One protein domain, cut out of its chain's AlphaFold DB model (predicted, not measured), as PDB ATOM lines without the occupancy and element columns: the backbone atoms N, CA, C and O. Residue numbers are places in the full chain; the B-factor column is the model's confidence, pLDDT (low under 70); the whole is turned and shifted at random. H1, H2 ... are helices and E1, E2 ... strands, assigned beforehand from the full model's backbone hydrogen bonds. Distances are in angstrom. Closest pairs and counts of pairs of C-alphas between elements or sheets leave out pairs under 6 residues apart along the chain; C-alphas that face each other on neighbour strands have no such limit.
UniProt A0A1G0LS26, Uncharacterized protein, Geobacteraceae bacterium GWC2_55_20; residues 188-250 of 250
ATOM      1  N   LEU A 188      46.263 -53.162 -33.860       85.56
ATOM      2  CA  LEU A 188      46.408 -51.930 -34.631       85.56
ATOM      3  C   LEU A 188      47.777 -51.319 -34.286       85.56
ATOM      4  O   LEU A 188      48.005 -50.898 -33.155       85.56
ATOM      5  N   ASN A 189      48.731 -51.353 -35.222       71.38
ATOM      6  CA  ASN A 189      50.066 -50.776 -35.017       71.38
ATOM      7  C   ASN A 189      50.034 -49.276 -35.311       71.38
ATOM      8  O   ASN A 189      49.803 -48.880 -36.448       71.38
ATOM      9  N   THR A 190      50.282 -48.456 -34.291       67.12
ATOM     10  CA  THR A 190      50.011 -47.007 -34.335       67.12
ATOM     11  C   THR A 190      51.242 -46.185 -33.959       67.12
ATOM     12  O   THR A 190      51.147 -45.009 -33.621       67.12
ATOM     13  N   THR A 191      52.413 -46.824 -33.952       57.06
ATOM     14  CA  THR A 191      53.673 -46.195 -33.568       57.06
ATOM     15  C   THR A 191      54.142 -45.261 -34.681       57.06
ATOM     16  O   THR A 191      54.230 -45.668 -35.839       57.06
ATOM     17  N   ALA A 192      54.494 -44.027 -34.316       51.56
ATOM     18  CA  ALA A 192      54.974 -42.966 -35.205       51.56
ATOM     19  C   ALA A 192      56.339 -43.215 -35.882       51.56
ATOM     20  O   ALA A 192      57.029 -42.279 -36.266       51.56
ATOM     21  N   THR A 193      56.771 -44.471 -36.011       44.31
ATOM     22  CA  THR A 193      58.129 -44.847 -36.430       44.31
ATOM     23  C   THR A 193      58.210 -45.482 -37.814       44.31
ATOM     24  O   THR A 193      59.257 -46.015 -38.182       44.31
ATOM     25  N   LYS A 194      57.163 -45.370 -38.642       44.56
ATOM     26  CA  LYS A 194      57.384 -45.354 -40.091       44.56
ATOM     27  C   LYS A 194      57.573 -43.911 -40.516       44.56
ATOM     28  O   LYS A 194      56.709 -43.081 -40.270       44.56
ATOM     29  N   SER A 195      58.716 -43.659 -41.141       41.38
ATOM     30  CA  SER A 195      59.068 -42.464 -41.896       41.38
ATOM     31  C   SER A 195      58.017 -42.168 -42.973       41.38
ATOM     32  O   SER A 195      58.214 -42.459 -44.151       41.38
ATOM     33  N   ASP A 196      56.870 -41.652 -42.559       50.06
ATOM     34  CA  ASP A 196      55.987 -40.885 -43.412       50.06
ATOM     35  C   ASP A 196      56.575 -39.466 -43.468       50.06
ATOM     36  O   ASP A 196      56.600 -38.782 -42.441       50.06
ATOM     37  N   PRO A 197      57.086 -39.012 -44.625       48.81
ATOM     38  CA  PRO A 197      57.633 -37.667 -44.770       48.81
ATOM     39  C   PRO A 197      56.580 -36.563 -44.562       48.81
ATOM     40  O   PRO A 197      56.951 -35.395 -44.481       48.81
ATOM     41  N   THR A 198      55.292 -36.912 -44.449       55.31
ATOM     42  CA  THR A 198      54.189 -35.984 -44.157       55.31
ATOM     43  C   THR A 198      53.737 -35.994 -42.691       55.31
ATOM     44  O   THR A 198      52.874 -35.205 -42.311       55.31
ATOM     45  N   GLY A 199      54.336 -36.840 -41.840       52.50
ATOM     46  CA  GLY A 199      54.134 -36.819 -40.388       52.50
ATOM     47  C   GLY A 199      52.709 -37.117 -39.903       52.50
ATOM     48  O   GLY A 199      52.414 -36.842 -38.741       52.50
ATOM     49  N   THR A 200      51.825 -37.681 -40.733       59.88
ATOM     50  CA  THR A 200      50.397 -37.795 -40.393       59.88
ATOM     51  C   THR A 200      49.900 -39.222 -40.607       59.88
ATOM     52  O   THR A 200      49.106 -39.517 -41.491       59.88
ATOM     53  N   LEU A 201      50.370 -40.145 -39.761       69.88
ATOM     54  CA  LEU A 201      49.975 -41.559 -39.837       69.88
ATOM     55  C   LEU A 201      48.493 -41.791 -39.548       69.88
ATOM     56  O   LEU A 201      47.918 -42.746 -40.065       69.88
ATOM     57  N   LYS A 202      47.891 -40.941 -38.711       80.12
ATOM     58  CA  LYS A 202      46.453 -40.948 -38.457       80.12
ATOM     59  C   LYS A 202      45.775 -40.197 -39.605       80.12
ATOM     60  O   LYS A 202      46.020 -38.999 -39.716       80.12
ATOM     61  N   PRO A 203      44.938 -40.841 -40.435       81.75
ATOM     62  CA  PRO A 203      44.303 -40.161 -41.556       81.75
ATOM     63  C   PRO A 203      43.515 -38.926 -41.106       81.75
ATOM     64  O   PRO A 203      42.921 -38.917 -40.020       81.75
ATOM     65  N   ASP A 204      43.492 -37.891 -41.944       80.81
ATOM     66  CA  ASP A 204      42.654 -36.726 -41.686       80.81
ATOM     67  C   ASP A 204      41.175 -37.131 -41.749       80.81
ATOM     68  O   ASP A 204      40.670 -37.549 -42.789       80.81
ATOM     69  N   CYS A 205      40.489 -37.013 -40.616       85.75
ATOM     70  CA  CYS A 205      39.046 -37.177 -40.513       85.75
ATOM     71  C   CYS A 205      38.432 -35.794 -40.305       85.75
ATOM     72  O   CYS A 205      37.929 -35.492 -39.223       85.75
ATOM     73  N   SER A 206      38.539 -34.930 -41.313       83.31
ATOM     74  CA  SER A 206      37.993 -33.577 -41.273       83.31
ATOM     75  C   SER A 206      37.368 -33.164 -42.603       83.31
ATOM     76  O   SER A 206      37.675 -33.691 -43.671       83.31
ATOM     77  N   ASN A 207      36.511 -32.147 -42.547       75.12
ATOM     78  CA  ASN A 207      35.872 -31.568 -43.730       75.12
ATOM     79  C   ASN A 207      36.837 -30.757 -44.607       75.12
ATOM     80  O   ASN A 207      36.407 -30.257 -45.647       75.12
ATOM     81  N   ALA A 208      38.108 -30.597 -44.212       70.75
ATOM     82  CA  ALA A 208      39.088 -29.811 -44.962       70.75
ATOM     83  C   ALA A 208      39.351 -30.390 -46.364       70.75
ATOM     84  O   ALA A 208      39.713 -29.650 -47.278       70.75
ATOM     85  N   ASN A 209      39.093 -31.686 -46.564       61.28
ATOM     86  CA  ASN A 209      38.999 -32.302 -47.881       61.28
ATOM     87  C   ASN A 209      37.838 -33.310 -47.910       61.28
ATOM     88  O   ASN A 209      37.953 -34.430 -47.413       61.28
ATOM     89  N   ALA A 210      36.716 -32.913 -48.519       53.91
ATOM     90  CA  ALA A 210      35.490 -33.712 -48.581       53.91
ATOM     91  C   ALA A 210      35.676 -35.103 -49.222       53.91
ATOM     92  O   ALA A 210      34.927 -36.020 -48.888       53.91
ATOM     93  N   ASN A 211      36.677 -35.268 -50.095       56.62
ATOM     94  CA  ASN A 211      36.994 -36.561 -50.701       56.62
ATOM     95  C   ASN A 211      37.745 -37.473 -49.715       56.62
ATOM     96  O   ASN A 211      37.477 -38.663 -49.661       56.62
ATOM     97  N   VAL A 212      38.610 -36.916 -48.861       62.66
ATOM     98  CA  VAL A 212      39.401 -37.698 -47.895       62.66
ATOM     99  C   VAL A 212      38.552 -38.130 -46.696       62.66
ATOM    100  O   VAL A 212      38.600 -39.293 -46.309       62.66
ATOM    101  N   ALA A 213      37.708 -37.248 -46.147       59.97
ATOM    102  CA  ALA A 213      36.863 -37.585 -44.994       59.97
ATOM    103  C   ALA A 213      35.803 -38.665 -45.280       59.97
ATOM    104  O   ALA A 213      35.467 -39.448 -44.390       59.97
ATOM    105  N   ALA A 214      35.271 -38.724 -46.506       62.22
ATOM    106  CA  ALA A 214      34.350 -39.785 -46.905       62.22
ATOM    107  C   ALA A 214      35.067 -41.140 -47.021       62.22
ATOM    108  O   ALA A 214      34.529 -42.145 -46.552       62.22
ATOM    109  N   ASP A 215      36.286 -41.145 -47.567       74.75
ATOM    110  CA  ASP A 215      37.094 -42.349 -47.776       74.75
ATOM    111  C   ASP A 215      37.613 -42.955 -46.462       74.75
ATOM    112  O   ASP A 215      37.806 -44.168 -46.372       74.75
ATOM    113  N   VAL A 216      37.803 -42.137 -45.418       81.06
ATOM    114  CA  VAL A 216      38.283 -42.603 -44.103       81.06
ATOM    115  C   VAL A 216      37.167 -42.844 -43.081       81.06
ATOM    116  O   VAL A 216      37.442 -43.329 -41.979       81.06
ATOM    117  N   ARG A 217      35.901 -42.551 -43.407       88.31
ATOM    118  CA  ARG A 217      34.765 -42.768 -42.495       88.31
ATOM    119  C   ARG A 217      34.640 -44.245 -42.104       88.31
ATOM    120  O   ARG A 217      34.703 -45.135 -42.942       88.31
ATOM    121  N   GLY A 218      34.397 -44.508 -40.821       89.31
ATOM    122  CA  GLY A 218      34.288 -45.862 -40.269       89.31
ATOM    123  C   GLY A 218      35.638 -46.526 -39.994       89.31
ATOM    124  O   GLY A 218      35.667 -47.633 -39.459       89.31
ATOM    125  N   THR A 219      36.750 -45.851 -40.305       88.94
ATOM    126  CA  THR A 219      38.088 -46.309 -39.928       88.94
ATOM    127  C   THR A 219      38.227 -46.299 -38.416       88.94
ATOM    128  O   THR A 219      37.934 -45.295 -37.767       88.94
ATOM    129  N   LEU A 220      38.703 -47.416 -37.874       91.06
ATOM    130  CA  LEU A 220      39.104 -47.555 -36.484       91.06
ATOM    131  C   LEU A 220      40.577 -47.171 -36.336       91.06
ATOM    132  O   LEU A 220      41.423 -47.632 -37.104       91.06
ATOM    133  N   TRP A 221      40.884 -46.368 -35.327       88.19
ATOM    134  CA  TRP A 221      42.237 -45.939 -35.012       88.19
ATOM    135  C   TRP A 221      42.517 -46.144 -33.531       88.19
ATOM    136  O   TRP A 221      41.696 -45.806 -32.685       88.19
ATOM    137  N   PHE A 222      43.689 -46.678 -33.219       87.12
ATOM    138  CA  PHE A 222      44.165 -46.788 -31.849       87.12
ATOM    139  C   PHE A 222      45.335 -45.819 -31.662       87.12
ATOM    140  O   PHE A 222      46.080 -45.553 -32.597       87.12
ATOM    141  N   THR A 223      45.512 -45.246 -30.482       85.75
ATOM    142  CA  THR A 223      46.663 -44.394 -30.178       85.75
ATOM    143  C   THR A 223      47.280 -44.890 -28.888       85.75
ATOM    144  O   THR A 223      46.660 -44.797 -27.831       85.75
ATOM    145  N   GLN A 224      48.501 -45.412 -29.003       84.88
ATOM    146  CA  GLN A 224      49.334 -45.770 -27.860       84.88
ATOM    147  C   GLN A 224      49.872 -44.499 -27.206       84.88
ATOM    148  O   GLN A 224      50.556 -43.703 -27.857       84.88
ATOM    149  N   SER A 225      49.558 -44.322 -25.932       83.62
ATOM    150  CA  SER A 225      49.961 -43.185 -25.119       83.62
ATOM    151  C   SER A 225      51.245 -43.474 -24.333       83.62
ATOM    152  O   SER A 225      51.718 -44.607 -24.235       83.62
ATOM    153  N   ALA A 226      51.853 -42.422 -23.782       85.12
ATOM    154  CA  ALA A 226      53.002 -42.555 -22.890       85.12
ATOM    155  C   ALA A 226      52.618 -43.232 -21.560       85.12
ATOM    156  O   ALA A 226      51.448 -43.292 -21.183       85.12
ATOM    157  N   ALA A 227      53.621 -43.698 -20.811       87.00
ATOM    158  CA  ALA A 227      53.406 -44.290 -19.494       87.00
ATOM    159  C   ALA A 227      52.629 -43.335 -18.567       87.00
ATOM    160  O   ALA A 227      52.958 -42.157 -18.455       87.00
ATOM    161  N   GLY A 228      51.601 -43.860 -17.898       90.81
ATOM    162  CA  GLY A 228      50.726 -43.079 -17.016       90.81
ATOM    163  C   GLY A 228      49.611 -42.304 -17.730       90.81
ATOM    164  O   GLY A 228      48.819 -41.651 -17.058       90.81
ATOM    165  N   VAL A 229      49.511 -42.395 -19.060       88.62
ATOM    166  CA  VAL A 229      48.427 -41.804 -19.857       88.62
ATOM    167  C   VAL A 229      47.624 -42.926 -20.513       88.62
ATOM    168  O   VAL A 229      48.200 -43.867 -21.049       88.62
ATOM    169  N   ALA A 230      46.294 -42.835 -20.469       88.69
ATOM    170  CA  ALA A 230      45.424 -43.818 -21.107       88.69
ATOM    171  C   ALA A 230      45.599 -43.819 -22.634       88.69
ATOM    172  O   ALA A 230      45.718 -42.759 -23.261       88.69
ATOM    173  N   ASP A 231      45.591 -45.009 -23.226       88.62
ATOM    174  CA  ASP A 231      45.476 -45.178 -24.674       88.62
ATOM    175  C   ASP A 231      44.110 -44.685 -25.165       88.62
ATOM    176  O   ASP A 231      43.168 -44.552 -24.383       88.62
ATOM    177  N   LYS A 232      43.995 -44.428 -26.471       88.31
ATOM    178  CA  LYS A 232      42.734 -43.996 -27.088       88.31
ATOM    179  C   LYS A 232      42.328 -44.926 -28.211       88.31
ATOM    180  O   LYS A 232      43.158 -45.294 -29.039       88.31
ATOM    181  N   MET A 233      41.039 -45.228 -28.287       90.38
ATOM    182  CA  MET A 233      40.432 -45.855 -29.455       90.38
ATOM    183  C   MET A 233      39.412 -44.904 -30.053       90.38
ATOM    184  O   MET A 233      38.536 -44.406 -29.354       90.38
ATOM    185  N   GLU A 234      39.511 -44.663 -31.350       91.62
ATOM    186  CA  GLU A 234      38.694 -43.683 -32.050       91.62
ATOM    187  C   GLU A 234      38.128 -44.271 -33.344       91.62
ATOM    188  O   GLU A 234      38.721 -45.155 -33.965       91.62
ATOM    189  N   VAL A 235      36.984 -43.746 -33.780       93.75
ATOM    190  CA  VAL A 235      36.409 -44.014 -35.099       93.75
ATOM    191  C   VAL A 235      36.191 -42.704 -35.844       93.75
ATOM    192  O   VAL A 235      35.710 -41.730 -35.266       93.75
ATOM    193  N   CYS A 236      36.531 -42.663 -37.131       91.25
ATOM    194  CA  CYS A 236      36.189 -41.514 -37.961       91.25
ATOM    195  C   CYS A 236      34.682 -41.524 -38.250       91.25
ATOM    196  O   CYS A 236      34.174 -42.433 -38.917       91.25
ATOM    197  N   ALA A 237      33.953 -40.533 -37.743       92.19
ATOM    198  CA  ALA A 237      32.500 -40.469 -37.844       92.19
ATOM    199  C   ALA A 237      32.020 -39.086 -38.289       92.19
ATOM    200  O   ALA A 237      32.752 -38.105 -38.231       92.19
ATOM    201  N   LYS A 238      30.768 -39.042 -38.753       91.06
ATOM    202  CA  LYS A 238      30.085 -37.842 -39.239       91.06
ATOM    203  C   LYS A 238      28.964 -37.470 -38.275       91.06
ATOM    204  O   LYS A 238      28.166 -38.346 -37.936       91.06
ATOM    205  N   ASP A 239      28.886 -36.208 -37.876       90.50
ATOM    206  CA  ASP A 239      27.807 -35.686 -37.039       90.50
ATOM    207  C   ASP A 239      26.554 -35.286 -37.854       90.50
ATOM    208  O   ASP A 239      26.499 -35.408 -39.084       90.50
ATOM    209  N   SER A 240      25.524 -34.803 -37.154       93.19
ATOM    210  CA  SER A 240      24.267 -34.343 -37.766       93.19
ATOM    211  C   SER A 240      24.405 -33.055 -38.593       93.19
ATOM    212  O   SER A 240      23.572 -32.801 -39.461       93.19
ATOM    213  N   ALA A 241      25.469 -32.277 -38.380       91.19
ATOM    214  CA  ALA A 241      25.795 -31.067 -39.132       91.19
ATOM    215  C   ALA A 241      26.695 -31.347 -40.353       91.19
ATOM    216  O   ALA A 241      27.061 -30.426 -41.079       91.19
ATOM    217  N   ASN A 242      26.986 -32.619 -40.637       86.62
ATOM    218  CA  ASN A 242      27.902 -33.083 -41.675       86.62
ATOM    219  C   ASN A 242      29.387 -32.793 -41.422       86.62
ATOM    220  O   ASN A 242      30.173 -32.820 -42.372       86.62
ATOM    221  N   ASN A 243      29.791 -32.579 -40.174       87.56
ATOM    222  CA  ASN A 243      31.198 -32.512 -39.800       87.56
ATOM    223  C   ASN A 243      31.749 -33.912 -39.539       87.56
ATOM    224  O   ASN A 243      31.103 -34.733 -38.889       87.56
ATOM    225  N   TYR A 244      32.944 -34.172 -40.050       88.00
ATOM    226  CA  TYR A 244      33.722 -35.371 -39.795       88.00
ATOM    227  C   TYR A 244      34.731 -35.087 -38.687       88.00
ATOM    228  O   TYR A 244      35.372 -34.035 -38.678       88.00
ATOM    229  N   ALA A 245      34.833 -36.019 -37.745       89.75
ATOM    230  CA  ALA A 245      35.797 -35.967 -36.659       89.75
ATOM    231  C   ALA A 245      36.130 -37.376 -36.159       89.75
ATOM    232  O   ALA A 245      35.344 -38.322 -36.292       89.75
ATOM    233  N   TRP A 246      37.296 -37.502 -35.532       90.06
ATOM    234  CA  TRP A 246      37.638 -38.680 -34.749       90.06
ATOM    235  C   TRP A 246      36.834 -38.686 -33.445       90.06
ATOM    236  O   TRP A 246      36.952 -37.774 -32.628       90.06
ATOM    237  N   VAL A 247      36.005 -39.712 -33.263       93.38
ATOM    238  CA  VAL A 247      35.160 -39.897 -32.078       93.38
ATOM    239  C   VAL A 247      35.778 -40.968 -31.192       93.38
ATOM    240  O   VAL A 247      35.961 -42.099 -31.639       93.38
ATOM    241  N   ALA A 248      36.085 -40.614 -29.944       92.88
ATOM    242  CA  ALA A 248      36.598 -41.555 -28.955       92.88
ATOM    243  C   ALA A 248      35.531 -42.589 -28.567       92.88
ATOM    244  O   ALA A 248      34.365 -42.252 -28.356       92.88
ATOM    245  N   LEU A 249      35.947 -43.849 -28.475       91.00
ATOM    246  CA  LEU A 249      35.120 -44.983 -28.063       91.00
ATOM    247  C   LEU A 249      35.397 -45.404 -26.613       91.00
ATOM    248  O   LEU A 249      34.527 -46.020 -26.000       91.00
ATOM    249  N   PHE A 250      36.579 -45.072 -26.084       81.38
ATOM    250  CA  PHE A 250      36.962 -45.127 -24.672       81.38
ATOM    251  C   PHE A 250      38.249 -44.325 -24.439       81.38
ATOM    252  O   PHE A 250      38.997 -44.109 -25.427       81.38
TER     253      PHE A 250
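What this domain is: This is residues 188 to 250 of the 250 residues of an uncharacterized protein of Geobacteraceae bacterium GWC2_55_20 (UniProt A0A1G0LS26). Little regular structure is present: a small three-stranded sheet has the short helix H1 near E2 and E3, and the unnamed stretch 188 to 209 makes a wide loop whose residues 194 to 199 stick out. The 63 printed residues include H1, E1, E2, E3 along the chain; the sheet E1 E2 E3 is an antiparallel meander, each strand beside the one before. The class is mixed, with 23 residues in named elements; the outline is flat, 36 by 29 by 16 A, only just compact, close to loose, radius of gyration of the C-alphas 12.7 A.

Where its parts are: Find C-alpha 232 at (42.734, -43.996, -27.088); E2 runs 18.6 A to residue 238. E1 is residues 220 to 223, 10.3 A; E3, residues 244 to 248, 12.8 A. H1, residues 210 to 216, 10.3 A, begins at (35.490, -33.712, -48.581).

How they stand to each other: Hairpin E1 and E2 has N 221 and O 234 at 2.8 A; hairpin E2 and E3, N 235 and O 247 at 2.9 A. H1 is on the sheet, height 9.5 A, only just over E2 and E3, 3 C-alphas on each; its closest C-alpha pair with E3 is Ala 213 and Tyr 244, 6.5 A. Within H1, 2 of 3 O i to N i+4 pairs are within hydrogen-bond range.

The domain as a whole: The farthest C-alphas, Asn 211 and Gly 228, are 37.0 A apart. The printed part has no cut and no long link. Look for pLDDT under 70 at residues 190 to 201 and 209 to 214.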